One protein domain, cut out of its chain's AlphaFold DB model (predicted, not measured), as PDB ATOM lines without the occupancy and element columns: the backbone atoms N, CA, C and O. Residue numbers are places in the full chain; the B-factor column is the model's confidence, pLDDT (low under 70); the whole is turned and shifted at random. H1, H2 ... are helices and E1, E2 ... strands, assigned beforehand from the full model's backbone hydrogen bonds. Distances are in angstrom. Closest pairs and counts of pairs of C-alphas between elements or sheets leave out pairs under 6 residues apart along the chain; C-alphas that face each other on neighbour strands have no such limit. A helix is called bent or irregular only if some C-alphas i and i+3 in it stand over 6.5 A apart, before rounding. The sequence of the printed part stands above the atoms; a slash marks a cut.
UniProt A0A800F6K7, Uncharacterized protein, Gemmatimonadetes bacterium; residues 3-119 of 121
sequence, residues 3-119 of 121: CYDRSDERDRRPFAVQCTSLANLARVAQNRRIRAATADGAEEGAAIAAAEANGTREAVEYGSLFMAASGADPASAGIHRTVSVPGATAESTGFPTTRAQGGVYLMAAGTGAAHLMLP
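Overview. This is residues 3 to 119 of the 121 residues of an uncharacterized protein of Gemmatimonadetes bacterium (UniProt A0A800F6K7). A twisted, six-stranded antiparallel sheet makes a long wall, and to one side of it helices H1 and H2 form a V, largely off the sheet: H1 only grazes it and H2 is not on it. A third, very short helix, H3, lies near the E5 edge. The printed part has 117 residues, with three named helices and six named strands in the order E1, E2, H1, H2, E3, E4, H3, E5, E6; across the sheet the order is E1, E2, E3, E4, E6, E5. The class is mixed, helices and strands, and the whole is compact, with a radius of gyration of the C-alphas of 14.6 A and spans of 39 by 36 by 27 A.

Arrangement. E1, residues 3 to 5, is an edge strand and forms a hairpin with E2, residues 15 to 20; N 4 and O 18 are 2.9 A apart. H1, residues 22 to 37, only grazes the sheet with its residues 22 to 28. Its residues 31 to 35 alone touch H2, residues 41 to 53, the closest C-alphas being those of Arg 35 and Glu 44 at 5.8 A; the helices run opposite ways at a steep tilt of 53 degrees. E3, residues 65 to 71, is antiparallel to E2, with N 19 and O 67 at 2.8 A. It forms a hairpin with E4, residues 78 to 84, where N 68 and O 80 are 2.8 A apart. H3, residues 90 to 93, only grazes the sheet; C-alphas 90 and 106 are 6.9 A apart, the closest of H3 and E5, residues 105 to 107. E5, the other edge strand, forms a hairpin with E6, residues 115 to 118, with N 107 and O 115 at 2.8 A. E6 is also antiparallel to E4, with N 116 and O 83 at 2.8 A. E4, H3 and E5 form a split strand-helix-strand unit, two strands of one sheet that are not neighbours, joined through a helix, with E6 between them in the sheet; its crossover is right-handed. Every O i to N i+4 pair is within hydrogen-bond range in H2, and 10 of 12 in H1; H3 is too short for such a pair.

Along the chain. E1 begins at C-alpha 3 (-35.901, 63.395, 189.489) and is 7.1 A long; E2 is 17.2 A. H1 is 23.7 A and irregular, C-alphas 23 and 26 being 7.4 A apart; H2 is 18.1 A. E3 is 20.0 A, E4 19.7 A, H3 5.4 A and E5 6.6 A. E6, 9.5 A, ends at C-alpha 118 (-21.561, 74.685, 192.931).

Size, cuts and confidence. The C-alphas farthest apart, those of Asn 54 and Ala 75, are 41.4 A apart. The printed part has no cut; the links H2 to E3 and H3 to E5 are long. The mean pLDDT of the printed part is 95.9, and no printed residue is under 70.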
ATOM      1  N   CYS A   3     -36.359  63.759 188.156       97.62
ATOM      2  CA  CYS A   3     -35.901  63.395 189.489       97.62
ATOM      3  C   CYS A   3     -36.227  61.931 189.760       97.62
ATOM      4  O   CYS A   3     -37.265  61.438 189.326       97.62
ATOM      5  N   TYR A   4     -35.344  61.245 190.470       97.44
ATOM      6  CA  TYR A   4     -35.500  59.838 190.796       97.44
ATOM      7  C   TYR A   4     -35.001  59.559 192.210       97.44
ATOM      8  O   TYR A   4     -34.064  60.202 192.701       97.44
ATOM      9  N   ASP A   5     -35.664  58.602 192.851       97.12
ATOM     10  CA  ASP A   5     -35.285  58.121 194.168       97.12
ATOM     11  C   ASP A   5     -34.007  57.283 194.086       97.12
ATOM     12  O   ASP A   5     -33.746  56.578 193.103       97.12
ATOM     13  N   ARG A   6     -33.178  57.419 195.112       96.69
ATOM     14  CA  ARG A   6     -31.920  56.697 195.291       96.69
ATOM     15  C   ARG A   6     -31.786  56.204 196.730       96.69
ATOM     16  O   ARG A   6     -30.681  55.875 197.144       96.69
ATOM     17  N   SER A   7     -32.863  56.224 197.513       95.94
ATOM     18  CA  SER A   7     -32.846  55.807 198.918       95.94
ATOM     19  C   SER A   7     -32.589  54.304 199.073       95.94
ATOM     20  O   SER A   7     -32.075  53.870 200.099       95.94
ATOM     21  N   ASP A   8     -32.871  53.534 198.020       94.06
ATOM     22  CA  ASP A   8     -32.614  52.100 197.894       94.06
ATOM     23  C   ASP A   8     -31.150  51.753 197.571       94.06
ATOM     24  O   ASP A   8     -30.749  50.591 197.636       94.06
ATOM     25  N   GLU A   9     -30.331  52.741 197.205       95.38
ATOM     26  CA  GLU A   9     -28.926  52.516 196.889       95.38
ATOM     27  C   GLU A   9     -28.085  52.304 198.157       95.38
ATOM     28  O   GLU A   9     -28.230  53.003 199.163       95.38
ATOM     29  N   ARG A  10     -27.093  51.410 198.052       93.38
ATOM     30  CA  ARG A  10     -26.046  51.208 199.064       93.38
ATOM     31  C   ARG A  10     -25.451  52.549 199.527       93.38
ATOM     32  O   ARG A  10     -25.204  53.437 198.703       93.38
ATOM     33  N   ASP A  11     -25.188  52.675 200.827       92.06
ATOM     34  CA  ASP A  11     -24.555  53.831 201.487       92.06
ATOM     35  C   ASP A  11     -25.320  55.165 201.378       92.06
ATOM     36  O   ASP A  11     -24.744  56.241 201.584       92.06
ATOM     37  N   ARG A  12     -26.614  55.143 201.033       94.19
ATOM     38  CA  ARG A  12     -27.443  56.355 200.995       94.19
ATOM     39  C   ARG A  12     -28.149  56.625 202.313       94.19
ATOM     40  O   ARG A  12     -28.302  55.773 203.181       94.19
ATOM     41  N   ARG A  13     -28.532  57.891 202.471       95.62
ATOM     42  CA  ARG A  13     -29.373  58.344 203.579       95.62
ATOM     43  C   ARG A  13     -30.830  57.934 203.314       95.62
ATOM     44  O   ARG A  13     -31.176  57.770 202.145       95.62
ATOM     45  N   PRO A  14     -31.679  57.835 204.356       96.50
ATOM     46  CA  PRO A  14     -33.077  57.424 204.200       96.50
ATOM     47  C   PRO A  14     -33.862  58.278 203.200       96.50
ATOM     48  O   PRO A  14     -34.666  57.753 202.443       96.50
ATOM     49  N   PHE A  15     -33.595  59.585 203.157       97.69
ATOM     50  CA  PHE A  15     -34.031  60.437 202.061       97.69
ATOM     51  C   PHE A  15     -32.854  60.686 201.119       97.69
ATOM     52  O   PHE A  15     -31.847  61.276 201.526       97.69
ATOM     53  N   ALA A  16     -32.978  60.257 199.862       97.75
ATOM     54  CA  ALA A  16     -31.983  60.504 198.825       97.75
ATOM     55  C   ALA A  16     -32.645  60.597 197.444       97.75
ATOM     56  O   ALA A  16     -33.079  59.600 196.881       97.75
ATOM     57  N   VAL A  17     -32.666  61.797 196.867       97.75
ATOM     58  CA  VAL A  17     -33.216  62.071 195.531       97.75
ATOM     59  C   VAL A  17     -32.133  62.703 194.670       97.75
ATOM     60  O   VAL A  17     -31.350  63.519 195.155       97.75
ATOM     61  N   GLN A  18     -32.087  62.365 193.382       97.69
ATOM     62  CA  GLN A  18     -31.259  63.082 192.414       97.69
ATOM     63  C   GLN A  18     -32.075  63.498 191.195       97.69
ATOM     64  O   GLN A  18     -32.917  62.749 190.716       97.69
ATOM     65  N   CYS A  19     -31.799  64.693 190.684       98.06
ATOM     66  CA  CYS A  19     -32.407  65.246 189.488       98.06
ATOM     67  C   CYS A  19     -31.345  65.556 188.435       98.06
ATOM     68  O   CYS A  19     -30.265  66.044 188.774       98.06
ATOM     69  N   THR A  20     -31.651  65.301 187.162       98.44
ATOM     70  CA  THR A  20     -30.783  65.665 186.033       98.44
ATOM     71  C   THR A  20     -31.548  65.762 184.704       98.44
ATOM     72  O   THR A  20     -32.776  65.643 184.661       98.44
ATOM     73  N   SER A  21     -30.847  66.046 183.608       97.88
ATOM     74  CA  SER A  21     -31.401  66.024 182.253       97.88
ATOM     75  C   SER A  21     -31.878  64.627 181.851       97.88
ATOM     76  O   SER A  21     -31.311  63.617 182.261       97.88
ATOM     77  N   LEU A  22     -32.901  64.565 180.995       97.44
ATOM     78  CA  LEU A  22     -33.372  63.308 180.400       97.44
ATOM     79  C   LEU A  22     -32.267  62.632 179.572       97.44
ATOM     80  O   LEU A  22     -32.183  61.407 179.555       97.44
ATOM     81  N   ALA A  23     -31.381  63.423 178.959       97.38
ATOM     82  CA  ALA A  23     -30.251  62.923 178.180       97.38
ATOM     83  C   ALA A  23     -29.253  62.101 179.020       97.38
ATOM     84  O   ALA A  23     -28.533  61.266 178.484       97.38
ATOM     85  N   ASN A  24     -29.245  62.277 180.345       97.81
ATOM     86  CA  ASN A  24     -28.316  61.586 181.238       97.81
ATOM     87  C   ASN A  24     -28.838  60.242 181.760       97.81
ATOM     88  O   ASN A  24     -28.141  59.584 182.534       97.81
ATOM     89  N   LEU A  25     -30.049  59.812 181.383       97.56
ATOM     90  CA  LEU A  25     -30.662  58.614 181.968       97.56
ATOM     91  C   LEU A  25     -29.869  57.326 181.700       97.56
ATOM     92  O   LEU A  25     -29.816  56.468 182.579       97.56
ATOM     93  N   ALA A  26     -29.190  57.207 180.555       97.75
ATOM     94  CA  ALA A  26     -28.303  56.073 180.282       97.75
ATOM     95  C   ALA A  26     -27.105  56.043 181.254       97.75
ATOM     96  O   ALA A  26     -26.872  55.032 181.922       97.75
ATOM     97  N   ARG A  27     -26.421  57.185 181.436       96.88
ATOM     98  CA  ARG A  27     -25.342  57.366 182.428       96.88
ATOM     99  C   ARG A  27     -25.816  57.071 183.851       96.88
ATOM    100  O   ARG A  27     -25.100  56.410 184.602       96.88
ATOM    101  N   VAL A  28     -27.022  57.506 184.219       97.19
ATOM    102  CA  VAL A  28     -27.639  57.202 185.522       97.19
ATOM    103  C   VAL A  28     -27.867  55.701 185.687       97.19
ATOM    104  O   VAL A  28     -27.448  55.128 186.691       97.19
ATOM    105  N   ALA A  29     -28.481  55.046 184.700       97.88
ATOM    106  CA  ALA A  29     -28.743  53.612 184.751       97.88
ATOM    107  C   ALA A  29     -27.443  52.802 184.858       97.88
ATOM    108  O   ALA A  29     -27.368  51.873 185.662       97.88
ATOM    109  N   GLN A  30     -26.396  53.176 184.113       97.94
ATOM    110  CA  GLN A  30     -25.080  52.546 184.226       97.94
ATOM    111  C   GLN A  30     -24.497  52.710 185.637       97.94
ATOM    112  O   GLN A  30     -24.066  51.720 186.222       97.94
ATOM    113  N   ASN A  31     -24.545  53.913 186.223       95.94
ATOM    114  CA  ASN A  31     -24.056  54.148 187.590       95.94
ATOM    115  C   ASN A  31     -24.782  53.284 188.618       95.94
ATOM    116  O   ASN A  31     -24.143  52.690 189.481       95.94
ATOM    117  N   ARG A  32     -26.112  53.195 188.514       96.56
ATOM    118  CA  ARG A  32     -26.921  52.391 189.434       96.56
ATOM    119  C   ARG A  32     -26.610  50.901 189.312       96.56
ATOM    120  O   ARG A  32     -26.493  50.235 190.333       96.56
ATOM    121  N   ARG A  33     -26.413  50.389 188.090       97.38
ATOM    122  CA  ARG A  33     -25.991  48.994 187.867       97.38
ATOM    123  C   ARG A  33     -24.610  48.718 188.451       97.38
ATOM    124  O   ARG A  33     -24.456  47.715 189.133       97.38
ATOM    125  N   ILE A  34     -23.641  49.608 188.222       97.38
ATOM    126  CA  ILE A  34     -22.296  49.473 188.796       97.38
ATOM    127  C   ILE A  34     -22.390  49.451 190.321       97.38
ATOM    128  O   ILE A  34     -21.902  48.514 190.935       97.38
ATOM    129  N   ARG A  35     -23.087  50.417 190.930       96.81
ATOM    130  CA  ARG A  35     -23.267  50.462 192.386       96.81
ATOM    131  C   ARG A  35     -23.922  49.194 192.932       96.81
ATOM    132  O   ARG A  35     -23.485  48.693 193.954       96.81
ATOM    133  N   ALA A  36     -24.956  48.679 192.275       96.75
ATOM    134  CA  ALA A  36     -25.615  47.447 192.705       96.75
ATOM    135  C   ALA A  36     -24.716  46.203 192.569       96.75
ATOM    136  O   ALA A  36     -24.919  45.230 193.287       96.75
ATOM    137  N   ALA A  37     -23.744  46.228 191.653       97.25
ATOM    138  CA  ALA A  37     -22.830  45.121 191.388       97.25
ATOM    139  C   ALA A  37     -21.544  45.150 192.234       97.25
ATOM    140  O   ALA A  37     -20.806  44.168 192.211       97.25
ATOM    141  N   THR A  38     -21.255  46.243 192.948       97.44
ATOM    142  CA  THR A  38     -20.033  46.394 193.754       97.44
ATOM    143  C   THR A  38     -20.309  46.370 195.252       97.44
ATOM    144  O   THR A  38     -21.391  46.746 195.715       97.44
ATOM    145  N   ALA A  39     -19.311  45.959 196.034       96.31
ATOM    146  CA  ALA A  39     -19.424  45.891 197.486       96.31
ATOM    147  C   ALA A  39     -19.304  47.269 198.149       96.31
ATOM    148  O   ALA A  39     -19.979  47.538 199.141       96.31
ATOM    149  N   ASP A  40     -18.476  48.156 197.593       96.31
ATOM    150  CA  ASP A  40     -18.176  49.453 198.189       96.31
ATOM    151  C   ASP A  40     -17.867  50.542 197.146       96.31
ATOM    152  O   ASP A  40     -17.990  50.358 195.927       96.31
ATOM    153  N   GLY A  41     -17.514  51.730 197.647       93.81
ATOM    154  CA  GLY A  41     -17.163  52.882 196.820       93.81
ATOM    155  C   GLY A  41     -15.817  52.759 196.095       93.81
ATOM    156  O   GLY A  41     -15.645  53.393 195.055       93.81
ATOM    157  N   ALA A  42     -14.874  51.963 196.606       96.44
ATOM    158  CA  ALA A  42     -13.584  51.752 195.958       96.44
ATOM    159  C   ALA A  42     -13.750  50.871 194.713       96.44
ATOM    160  O   ALA A  42     -13.284  51.235 193.632       96.44
ATOM    161  N   GLU A  43     -14.498  49.775 194.837       97.62
ATOM    162  CA  GLU A  43     -14.867  48.919 193.709       97.62
ATOM    163  C   GLU A  43     -15.739  49.659 192.684       97.62
ATOM    164  O   GLU A  43     -15.513  49.542 191.479       97.62
ATOM    165  N   GLU A  44     -16.698  50.481 193.137       97.12
ATOM    166  CA  GLU A  44     -17.510  51.335 192.252       97.12
ATOM    167  C   GLU A  44     -16.627  52.302 191.449       97.12
ATOM    168  O   GLU A  44     -16.791  52.437 190.234       97.12
ATOM    169  N   GLY A  45     -15.653  52.938 192.109       94.69
ATOM    170  CA  GLY A  45     -14.675  53.811 191.462       94.69
ATOM    171  C   GLY A  45     -13.815  53.074 190.435       94.69
ATOM    172  O   GLY A  45     -13.637  53.571 189.321       94.69
ATOM    173  N   ALA A  46     -13.335  51.874 190.768       96.88
ATOM    174  CA  ALA A  46     -12.545  51.043 189.861       96.88
ATOM    175  C   ALA A  46     -13.349  50.605 188.626       96.88
ATOM    176  O   ALA A  46     -12.853  50.699 187.502       96.88
ATOM    177  N   ALA A  47     -14.607  50.193 188.804       97.44
ATOM    178  CA  ALA A  47     -15.492  49.809 187.706       97.44
ATOM    179  C   ALA A  47     -15.814  50.991 186.775       97.44
ATOM    180  O   ALA A  47     -15.821  50.840 185.552       97.44
ATOM    181  N   ILE A  48     -16.029  52.188 187.334       95.50
ATOM    182  CA  ILE A  48     -16.205  53.415 186.545       95.50
ATOM    183  C   ILE A  48     -14.930  53.744 185.764       95.50
ATOM    184  O   ILE A  48     -15.014  54.029 184.572       95.50
ATOM    185  N   ALA A  49     -13.761  53.688 186.406       94.75
ATOM    186  CA  ALA A  49     -12.486  53.960 185.749       94.75
ATOM    187  C   ALA A  49     -12.205  52.967 184.609       94.75
ATOM    188  O   ALA A  49     -11.765  53.377 183.538       94.75
ATOM    189  N   ALA A  50     -12.524  51.684 184.800       96.19
ATOM    190  CA  ALA A  50     -12.416  50.669 183.755       96.19
ATOM    191  C   ALA A  50     -13.340  50.971 182.564       96.19
ATOM    192  O   ALA A  50     -12.902  50.876 181.418       96.19
ATOM    193  N   ALA A  51     -14.586  51.380 182.827       95.69
ATOM    194  CA  ALA A  51     -15.538  51.767 181.787       95.69
ATOM    195  C   ALA A  51     -15.090  53.014 181.001       95.69
ATOM    196  O   ALA A  51     -15.308  53.100 179.795       95.69
ATOM    197  N   GLU A  52     -14.463  53.986 181.666       93.06
ATOM    198  CA  GLU A  52     -13.873  55.154 180.996       93.06
ATOM    199  C   GLU A  52     -12.674  54.727 180.128       93.06
ATOM    200  O   GLU A  52     -12.607  55.075 178.951       93.06
ATOM    201  N   ALA A  53     -11.762  53.908 180.664       93.75
ATOM    202  CA  ALA A  53     -10.549  53.481 179.964       93.75
ATOM    203  C   ALA A  53     -10.824  52.620 178.720       93.75
ATOM    204  O   ALA A  53     -10.095  52.711 177.735       93.75
ATOM    205  N   ASN A  54     -11.866  51.786 178.750       95.44
ATOM    206  CA  ASN A  54     -12.248  50.934 177.620       95.44
ATOM    207  C   ASN A  54     -13.332  51.558 176.717       95.44
ATOM    208  O   ASN A  54     -13.816  50.888 175.805       95.44
ATOM    209  N   GLY A  55     -13.730  52.811 176.970       93.81
ATOM    210  CA  GLY A  55     -14.708  53.541 176.160       93.81
ATOM    211  C   GLY A  55     -16.158  53.055 176.276       93.81
ATOM    212  O   GLY A  55     -16.987  53.438 175.457       93.81
ATOM    213  N   THR A  56     -16.493  52.224 177.269       96.12
ATOM    214  CA  THR A  56     -17.871  51.734 177.489       96.12
ATOM    215  C   THR A  56     -18.680  52.616 178.434       96.12
ATOM    216  O   THR A  56     -19.834  52.321 178.762       96.12
ATOM    217  N   ARG A  57     -18.092  53.710 178.913       95.06
ATOM    218  CA  ARG A  57     -18.803  54.666 179.741       95.06
ATOM    219  C   ARG A  57     -19.862  55.412 178.931       95.06
ATOM    220  O   ARG A  57     -19.547  56.099 177.967       95.06
ATOM    221  N   GLU A  58     -21.108  55.349 179.390       96.81
ATOM    222  CA  GLU A  58     -22.223  56.101 178.804       96.81
ATOM    223  C   GLU A  58     -21.920  57.596 178.788       96.81
ATOM    224  O   GLU A  58     -21.412  58.108 179.773       96.81
ATOM    225  N   ALA A  59     -22.234  58.347 177.739       94.38
ATOM    226  CA  ALA A  59     -21.949  59.783 177.736       94.38
ATOM    227  C   ALA A  59     -22.783  60.547 178.787       94.38
ATOM    228  O   ALA A  59     -23.863  60.117 179.193       94.38
ATOM    229  N   VAL A  60     -22.275  61.695 179.234       96.56
ATOM    230  CA  VAL A  60     -23.041  62.672 180.019       96.56
ATOM    231  C   VAL A  60     -23.191  63.947 179.194       96.56
ATOM    232  O   VAL A  60     -22.264  64.349 178.494       96.56
ATOM    233  N   GLU A  61     -24.358  64.581 179.254       97.06
ATOM    234  CA  GLU A  61     -24.638  65.813 178.523       97.06
ATOM    235  C   GLU A  61     -23.795  66.966 179.084       97.06
ATOM    236  O   GLU A  61     -23.868  67.299 180.273       97.06
ATOM    237  N   TYR A  62     -22.984  67.586 178.229       97.31
ATOM    238  CA  TYR A  62     -22.186  68.750 178.602       97.31
ATOM    239  C   TYR A  62     -23.096  69.914 179.023       97.31
ATOM    240  O   TYR A  62     -24.100  70.200 178.379       97.31
ATOM    241  N   GLY A  63     -22.753  70.595 180.114       97.38
ATOM    242  CA  GLY A  63     -23.545  71.678 180.695       97.38
ATOM    243  C   GLY A  63     -24.769  71.212 181.489       97.38
ATOM    244  O   GLY A  63     -25.483  72.042 182.053       97.38
ATOM    245  N   SER A  64     -25.022  69.903 181.583       97.81
ATOM    246  CA  SER A  64     -26.189  69.392 182.302       97.81
ATOM    247  C   SER A  64     -26.013  69.445 183.819       97.81
ATOM    248  O   SER A  64     -24.961  69.114 184.375       97.81
ATOM    249  N   LEU A  65     -27.084  69.845 184.503       97.12
ATOM    250  CA  LEU A  65     -27.144  69.939 185.956       97.12
ATOM    251  C   LEU A  65     -27.424  68.563 186.581       97.12
ATOM    252  O   LEU A  65     -28.315  67.835 186.138       97.12
ATOM    253  N   PHE A  66     -26.722  68.249 187.663       97.69
ATOM    254  CA  PHE A  66     -27.108  67.236 188.637       97.69
ATOM    255  C   PHE A  66     -27.390  67.927 189.967       97.69
ATOM    256  O   PHE A  66     -26.550  68.657 190.488       97.69
ATOM    257  N   MET A  67     -28.568  67.682 190.538       96.88
ATOM    258  CA  MET A  67     -28.908  68.117 191.894       96.88
ATOM    259  C   MET A  67     -29.241  66.896 192.728       96.88
ATOM    260  O   MET A  67     -30.136  66.145 192.360       96.88
ATOM    261  N   ALA A  68     -28.528  66.679 193.824       96.00
ATOM    262  CA  ALA A  68     -28.823  65.623 194.778       96.00
ATOM    263  C   ALA A  68     -29.287  66.244 196.095       96.00
ATOM    264  O   ALA A  68     -28.598  67.105 196.632       96.00
ATOM    265  N   ALA A  69     -30.424  65.794 196.611       96.25
ATOM    266  CA  ALA A  69     -30.894  66.118 197.951       96.25
ATOM    267  C   ALA A  69     -30.771  64.864 198.817       96.25
ATOM    268  O   ALA A  69     -31.200  63.784 198.404       96.25
ATOM    269  N   SER A  70     -30.142  64.959 199.988       96.31
ATOM    270  CA  SER A  70     -30.012  63.806 200.887       96.31
ATOM    271  C   SER A  70     -30.025  64.201 202.362       96.31
ATOM    272  O   SER A  70     -29.388  65.179 202.754       96.31
ATOM    273  N   GLY A  71     -30.731  63.426 203.187       96.56
ATOM    274  CA  GLY A  71     -30.968  63.719 204.603       96.56
ATOM    275  C   GLY A  71     -31.638  62.562 205.343       96.56
ATOM    276  O   GLY A  71     -31.891  61.507 204.762       96.56
ATOM    277  N   ALA A  72     -31.912  62.750 206.635       97.19
ATOM    278  CA  ALA A  72     -32.757  61.807 207.373       97.19
ATOM    279  C   ALA A  72     -34.207  61.848 206.854       97.19
ATOM    280  O   ALA A  72     -34.894  60.834 206.841       97.19
ATOM    281  N   ASP A  73     -34.622  63.019 206.375       96.69
ATOM    282  CA  ASP A  73     -35.945  63.345 205.863       96.69
ATOM    283  C   ASP A  73     -35.828  64.521 204.861       96.69
ATOM    284  O   ASP A  73     -34.749  65.121 204.741       96.69
ATOM    285  N   PRO A  74     -36.904  64.877 204.132       94.88
ATOM    286  CA  PRO A  74     -36.872  65.982 203.175       94.88
ATOM    287  C   PRO A  74     -36.555  67.356 203.785       94.88
ATOM    288  O   PRO A  74     -35.944  68.184 203.112       94.88
ATOM    289  N   ALA A  75     -36.951  67.622 205.034       94.88
ATOM    290  CA  ALA A  75     -36.767  68.922 205.680       94.88
ATOM    291  C   ALA A  75     -35.323  69.136 206.161       94.88
ATOM    292  O   ALA A  75     -34.831  70.264 206.170       94.88
ATOM    293  N   SER A  76     -34.621  68.060 206.528       93.75
ATOM    294  CA  SER A  76     -33.212  68.094 206.943       93.75
ATOM    295  C   SER A  76     -32.213  67.926 205.788       93.75
ATOM    296  O   SER A  76     -30.996  68.005 206.005       93.75
ATOM    297  N   ALA A  77     -32.695  67.704 204.562       95.19
ATOM    298  CA  ALA A  77     -31.862  67.384 203.412       95.19
ATOM    299  C   ALA A  77     -30.884  68.513 203.041       95.19
ATOM    300  O   ALA A  77     -31.249  69.680 202.897       95.19
ATOM    301  N   GLY A  78     -29.615  68.151 202.853       94.56
ATOM    302  CA  GLY A  78     -28.643  69.012 202.182       94.56
ATOM    303  C   GLY A  78     -28.758  68.851 200.670       94.56
ATOM    304  O   GLY A  78     -28.975  67.734 200.192       94.56
ATOM    305  N   ILE A  79     -28.589  69.945 199.926       93.81
ATOM    306  CA  ILE A  79     -28.590  69.933 198.464       93.81
ATOM    307  C   ILE A  79     -27.151  70.057 197.965       93.81
ATOM    308  O   ILE A  79     -26.385  70.909 198.401       93.81
ATOM    309  N   HIS A  80     -26.786  69.189 197.032       94.56
ATOM    310  CA  HIS A  80     -25.510  69.186 196.338       94.56
ATOM    311  C   HIS A  80     -25.747  69.369 194.843       94.56
ATOM    312  O   HIS A  80     -26.568  68.658 194.259       94.56
ATOM    313  N   ARG A  81     -25.037  70.306 194.208       96.44
ATOM    314  CA  ARG A  81     -25.280  70.698 192.813       96.44
ATOM    315  C   ARG A  81     -23.985  70.655 192.018       96.44
ATOM    316  O   ARG A  81     -22.979  71.218 192.445       96.44
ATOM    317  N   THR A  82     -24.030  70.021 190.851       97.50
ATOM    318  CA  THR A  82     -22.903  69.981 189.916       97.50
ATOM    319  C   THR A  82     -23.349  70.197 188.481       97.50
ATOM    320  O   THR A  82     -24.474  69.864 188.121       97.50
ATOM    321  N   VAL A  83     -22.464  70.742 187.651       98.19
ATOM    322  CA  VAL A  83     -22.671  70.858 186.202       98.19
ATOM    323  C   VAL A  83     -21.644  69.990 185.493       98.19
ATOM    324  O   VAL A  83     -20.448  70.143 185.721       98.19
ATOM    325  N   SER A  84     -22.102  69.071 184.649       98.06
ATOM    326  CA  SER A  84     -21.223  68.144 183.933       98.06
ATOM    327  C   SER A  84     -20.469  68.876 182.832       98.06
ATOM    328  O   SER A  84     -21.082  69.535 182.001       98.06
ATOM    329  N   VAL A  85     -19.146  68.753 182.807       98.12
ATOM    330  CA  VAL A  85     -18.274  69.356 181.790       98.12
ATOM    331  C   VAL A  85     -17.206  68.336 181.367       98.12
ATOM    332  O   VAL A  85     -16.021  68.562 181.595       98.12
ATOM    333  N   PRO A  86     -17.602  67.171 180.808       96.50
ATOM    334  CA  PRO A  86     -16.677  66.079 180.502       96.50
ATOM    335  C   PRO A  86     -15.506  66.553 179.629       96.50
ATOM    336  O   PRO A  86     -15.700  67.279 178.657       96.50
ATOM    337  N   GLY A  87     -14.288  66.149 179.997       95.56
ATOM    338  CA  GLY A  87     -13.041  66.523 179.324       95.56
ATOM    339  C   GLY A  87     -12.520  67.931 179.639       95.56
ATOM    340  O   GLY A  87     -11.407  68.261 179.239       95.56
ATOM    341  N   ALA A  88     -13.274  68.758 180.367       98.00
ATOM    342  CA  ALA A  88     -12.877  70.133 180.642       98.00
ATOM    343  C   ALA A  88     -11.692  70.226 181.617       98.00
ATOM    344  O   ALA A  88     -11.564  69.420 182.543       98.00
ATOM    345  N   THR A  89     -10.846  71.239 181.433       97.94
ATOM    346  CA  THR A  89      -9.678  71.537 182.274       97.94
ATOM    347  C   THR A  89      -9.813  72.904 182.953       97.94
ATOM    348  O   THR A  89     -10.767  73.653 182.711       97.94
ATOM    349  N   ALA A  90      -8.866  73.244 183.831       96.69
ATOM    350  CA  ALA A  90      -8.820  74.574 184.436       96.69
ATOM    351  C   ALA A  90      -8.662  75.656 183.355       96.69
ATOM    352  O   ALA A  90      -9.344  76.674 183.384       96.69
ATOM    353  N   GLU A  91      -7.829  75.388 182.351       97.25
ATOM    354  CA  GLU A  91      -7.553  76.283 181.228       97.25
ATOM    355  C   GLU A  91      -8.785  76.469 180.340       97.25
ATOM    356  O   GLU A  91      -9.069  77.584 179.913       97.25
ATOM    357  N   SER A  92      -9.549  75.399 180.084       97.25
ATOM    358  CA  SER A  92     -10.722  75.476 179.206       97.25
ATOM    359  C   SER A  92     -11.937  76.134 179.866       97.25
ATOM    360  O   SER A  92     -12.855  76.552 179.165       97.25
ATOM    361  N   THR A  93     -11.989  76.179 181.201       96.19
ATOM    362  CA  THR A  93     -13.156  76.680 181.950       96.19
ATOM    363  C   THR A  93     -12.898  77.972 182.715       96.19
ATOM    364  O   THR A  93     -13.848  78.680 183.036       96.19
ATOM    365  N   GLY A  94     -11.640  78.270 183.040       96.25
ATOM    366  CA  GLY A  94     -11.259  79.378 183.913       96.25
ATOM    367  C   GLY A  94     -11.596  79.167 185.395       96.25
ATOM    368  O   GLY A  94     -11.341  80.063 186.197       96.25
ATOM    369  N   PHE A  95     -12.154  78.013 185.786       97.25
ATOM    370  CA  PHE A  95     -12.473  77.723 187.185       97.25
ATOM    371  C   PHE A  95     -11.292  77.066 187.915       97.25
ATOM    372  O   PHE A  95     -10.579  76.242 187.334       97.25
ATOM    373  N   PRO A  96     -11.097  77.370 189.213       96.62
ATOM    374  CA  PRO A  96     -10.084  76.702 190.019       96.62
ATOM    375  C   PRO A  96     -10.406  75.213 190.164       96.62
ATOM    376  O   PRO A  96     -11.566  74.820 190.159       96.62
ATOM    377  N   THR A  97      -9.395  74.377 190.384       96.31
ATOM    378  CA  THR A  97      -9.576  72.932 190.626       96.31
ATOM    379  C   THR A  97      -9.719  72.576 192.108       96.31
ATOM    380  O   THR A  97      -9.683  71.407 192.493       96.31
ATOM    381  N   THR A  98      -9.862  73.584 192.975       93.19
ATOM    382  CA  THR A  98      -9.952  73.400 194.427       93.19
ATOM    383  C   THR A  98     -11.034  74.286 195.032       93.19
ATOM    384  O   THR A  98     -11.279  75.402 194.576       93.19
ATOM    385  N   ARG A  99     -11.626  73.817 196.135       92.25
ATOM    386  CA  ARG A  99     -12.639  74.559 196.905       92.25
ATOM    387  C   ARG A  99     -12.097  75.755 197.697       92.25
ATOM    388  O   ARG A  99     -12.881  76.473 198.308       92.25
ATOM    389  N   ALA A 100     -10.775  75.941 197.763       91.50
ATOM    390  CA  ALA A 100     -10.137  76.884 198.689       91.50
ATOM    391  C   ALA A 100     -10.541  78.349 198.447       91.50
ATOM    392  O   ALA A 100     -10.482  79.163 199.360       91.50
ATOM    393  N   GLN A 101     -10.986  78.668 197.233       86.38
ATOM    394  CA  GLN A 101     -11.392  80.016 196.835       86.38
ATOM    395  C   GLN A 101     -12.863  80.330 197.166       86.38
ATOM    396  O   GLN A 101     -13.344  81.412 196.848       86.38
ATOM    397  N   GLY A 102     -13.602  79.393 197.772       87.62
ATOM    398  CA  GLY A 102     -14.983  79.602 198.231       87.62
ATOM    399  C   GLY A 102     -16.049  79.700 197.130       87.62
ATOM    400  O   GLY A 102     -17.233  79.754 197.449       87.62
ATOM    401  N   GLY A 103     -15.654  79.700 195.853       92.19
ATOM    402  CA  GLY A 103     -16.545  79.744 194.692       92.19
ATOM    403  C   GLY A 103     -16.685  78.408 193.962       92.19
ATOM    404  O   GLY A 103     -16.251  77.360 194.444       92.19
ATOM    405  N   VAL A 104     -17.297  78.460 192.775       96.69
ATOM    406  CA  VAL A 104     -17.403  77.317 191.853       96.69
ATOM    407  C   VAL A 104     -16.011  76.797 191.504       96.69
ATOM    408  O   VAL A 104     -15.106  77.584 191.234       96.69
ATOM    409  N   TYR A 105     -15.844  75.476 191.501       96.94
ATOM    410  CA  TYR A 105     -14.567  74.837 191.190       96.94
ATOM    411  C   TYR A 105     -14.754  73.580 190.340       96.94
ATOM    412  O   TYR A 105     -15.767  72.892 190.438       96.94
ATOM    413  N   LEU A 106     -13.768  73.286 189.501       97.88
ATOM    414  CA  LEU A 106     -13.720  72.111 188.644       97.88
ATOM    415  C   LEU A 106     -13.183  70.904 189.422       97.88
ATOM    416  O   LEU A 106     -12.113  70.955 190.024       97.88
ATOM    417  N   MET A 107     -13.898  69.787 189.363       96.94
ATOM    418  CA  MET A 107     -13.432  68.485 189.831       96.94
ATOM    419  C   MET A 107     -13.178  67.544 188.660       96.94
ATOM    420  O   MET A 107     -13.807  67.666 187.613       96.94
ATOM    421  N   ALA A 108     -12.269  66.587 188.870       94.69
ATOM    422  CA  ALA A 108     -11.912  65.551 187.900       94.69
ATOM    423  C   ALA A 108     -11.503  66.111 186.520       94.69
ATOM    424  O   ALA A 108     -11.857  65.545 185.485       94.69
ATOM    425  N   ALA A 109     -10.771  67.232 186.522       96.69
ATOM    426  CA  ALA A 109     -10.316  67.934 185.323       96.69
ATOM    427  C   ALA A 109      -9.649  66.986 184.310       96.69
ATOM    428  O   ALA A 109      -8.856  66.124 184.686       96.69
ATOM    429  N   GLY A 110      -9.984  67.147 183.029       94.19
ATOM    430  CA  GLY A 110      -9.452  66.352 181.920       94.19
ATOM    431  C   GLY A 110     -10.046  64.944 181.779       94.19
ATOM    432  O   GLY A 110      -9.650  64.217 180.875       94.19
ATOM    433  N   THR A 111     -10.997  64.544 182.630       91.88
ATOM    434  CA  THR A 111     -11.633  63.215 182.566       91.88
ATOM    435  C   THR A 111     -13.068  63.283 182.041       91.88
ATOM    436  O   THR A 111     -13.714  64.332 182.098       91.88
ATOM    437  N   GLY A 112     -13.626  62.145 181.614       90.88
ATOM    438  CA  GLY A 112     -15.053  62.024 181.276       90.88
ATOM    439  C   GLY A 112     -16.007  62.308 182.449       90.88
ATOM    440  O   GLY A 112     -17.197  62.532 182.235       90.88
ATOM    441  N   ALA A 113     -15.493  62.360 183.683       92.44
ATOM    442  CA  ALA A 113     -16.241  62.693 184.893       92.44
ATOM    443  C   ALA A 113     -16.071  64.157 185.342       92.44
ATOM    444  O   ALA A 113     -16.555  64.517 186.420       92.44
ATOM    445  N   ALA A 114     -15.383  64.994 184.558       96.75
ATOM    446  CA  ALA A 114     -15.166  66.397 184.886       96.75
ATOM    447  C   ALA A 114     -16.495  67.137 185.133       96.75
ATOM    448  O   ALA A 114     -17.445  67.031 184.352       96.75
ATOM    449  N   HIS A 115     -16.576  67.874 186.242       97.94
ATOM    450  CA  HIS A 115     -17.776  68.622 186.621       97.94
ATOM    451  C   HIS A 115     -17.451  69.859 187.457       97.94
ATOM    452  O   HIS A 115     -16.510  69.867 188.250       97.94
ATOM    453  N   LEU A 116     -18.268  70.899 187.309       98.06
ATOM    454  CA  LEU A 116     -18.239  72.078 188.165       98.06
ATOM    455  C   LEU A 116     -19.039  71.800 189.431       98.06
ATOM    456  O   LEU A 116     -20.205  71.417 189.365       98.06
ATOM    457  N   MET A 117     -18.416  72.022 190.576       97.12
ATOM    458  CA  MET A 117     -19.041  71.993 191.889       97.12
ATOM    459  C   MET A 117     -19.613  73.369 192.190       97.12
ATOM    460  O   MET A 117     -18.889  74.358 192.098       97.12
ATOM    461  N   LEU A 118     -20.894  73.439 192.553       95.19
ATOM    462  CA  LEU A 118     -21.561  74.685 192.931       95.19
ATOM    463  C   LEU A 118     -21.722  74.702 194.461       95.19
ATOM    464  O   LEU A 118     -22.609  74.011 194.971       95.19
ATOM    465  N   PRO A 119     -20.878  75.439 195.208       87.12
ATOM    466  CA  PRO A 119     -20.996  75.528 196.658       87.12
ATOM    467  C   PRO A 119     -22.275  76.263 197.068       87.12
ATOM    468  O   PRO A 119     -22.705  77.206 196.406       87.12
TER     469      PRO A 119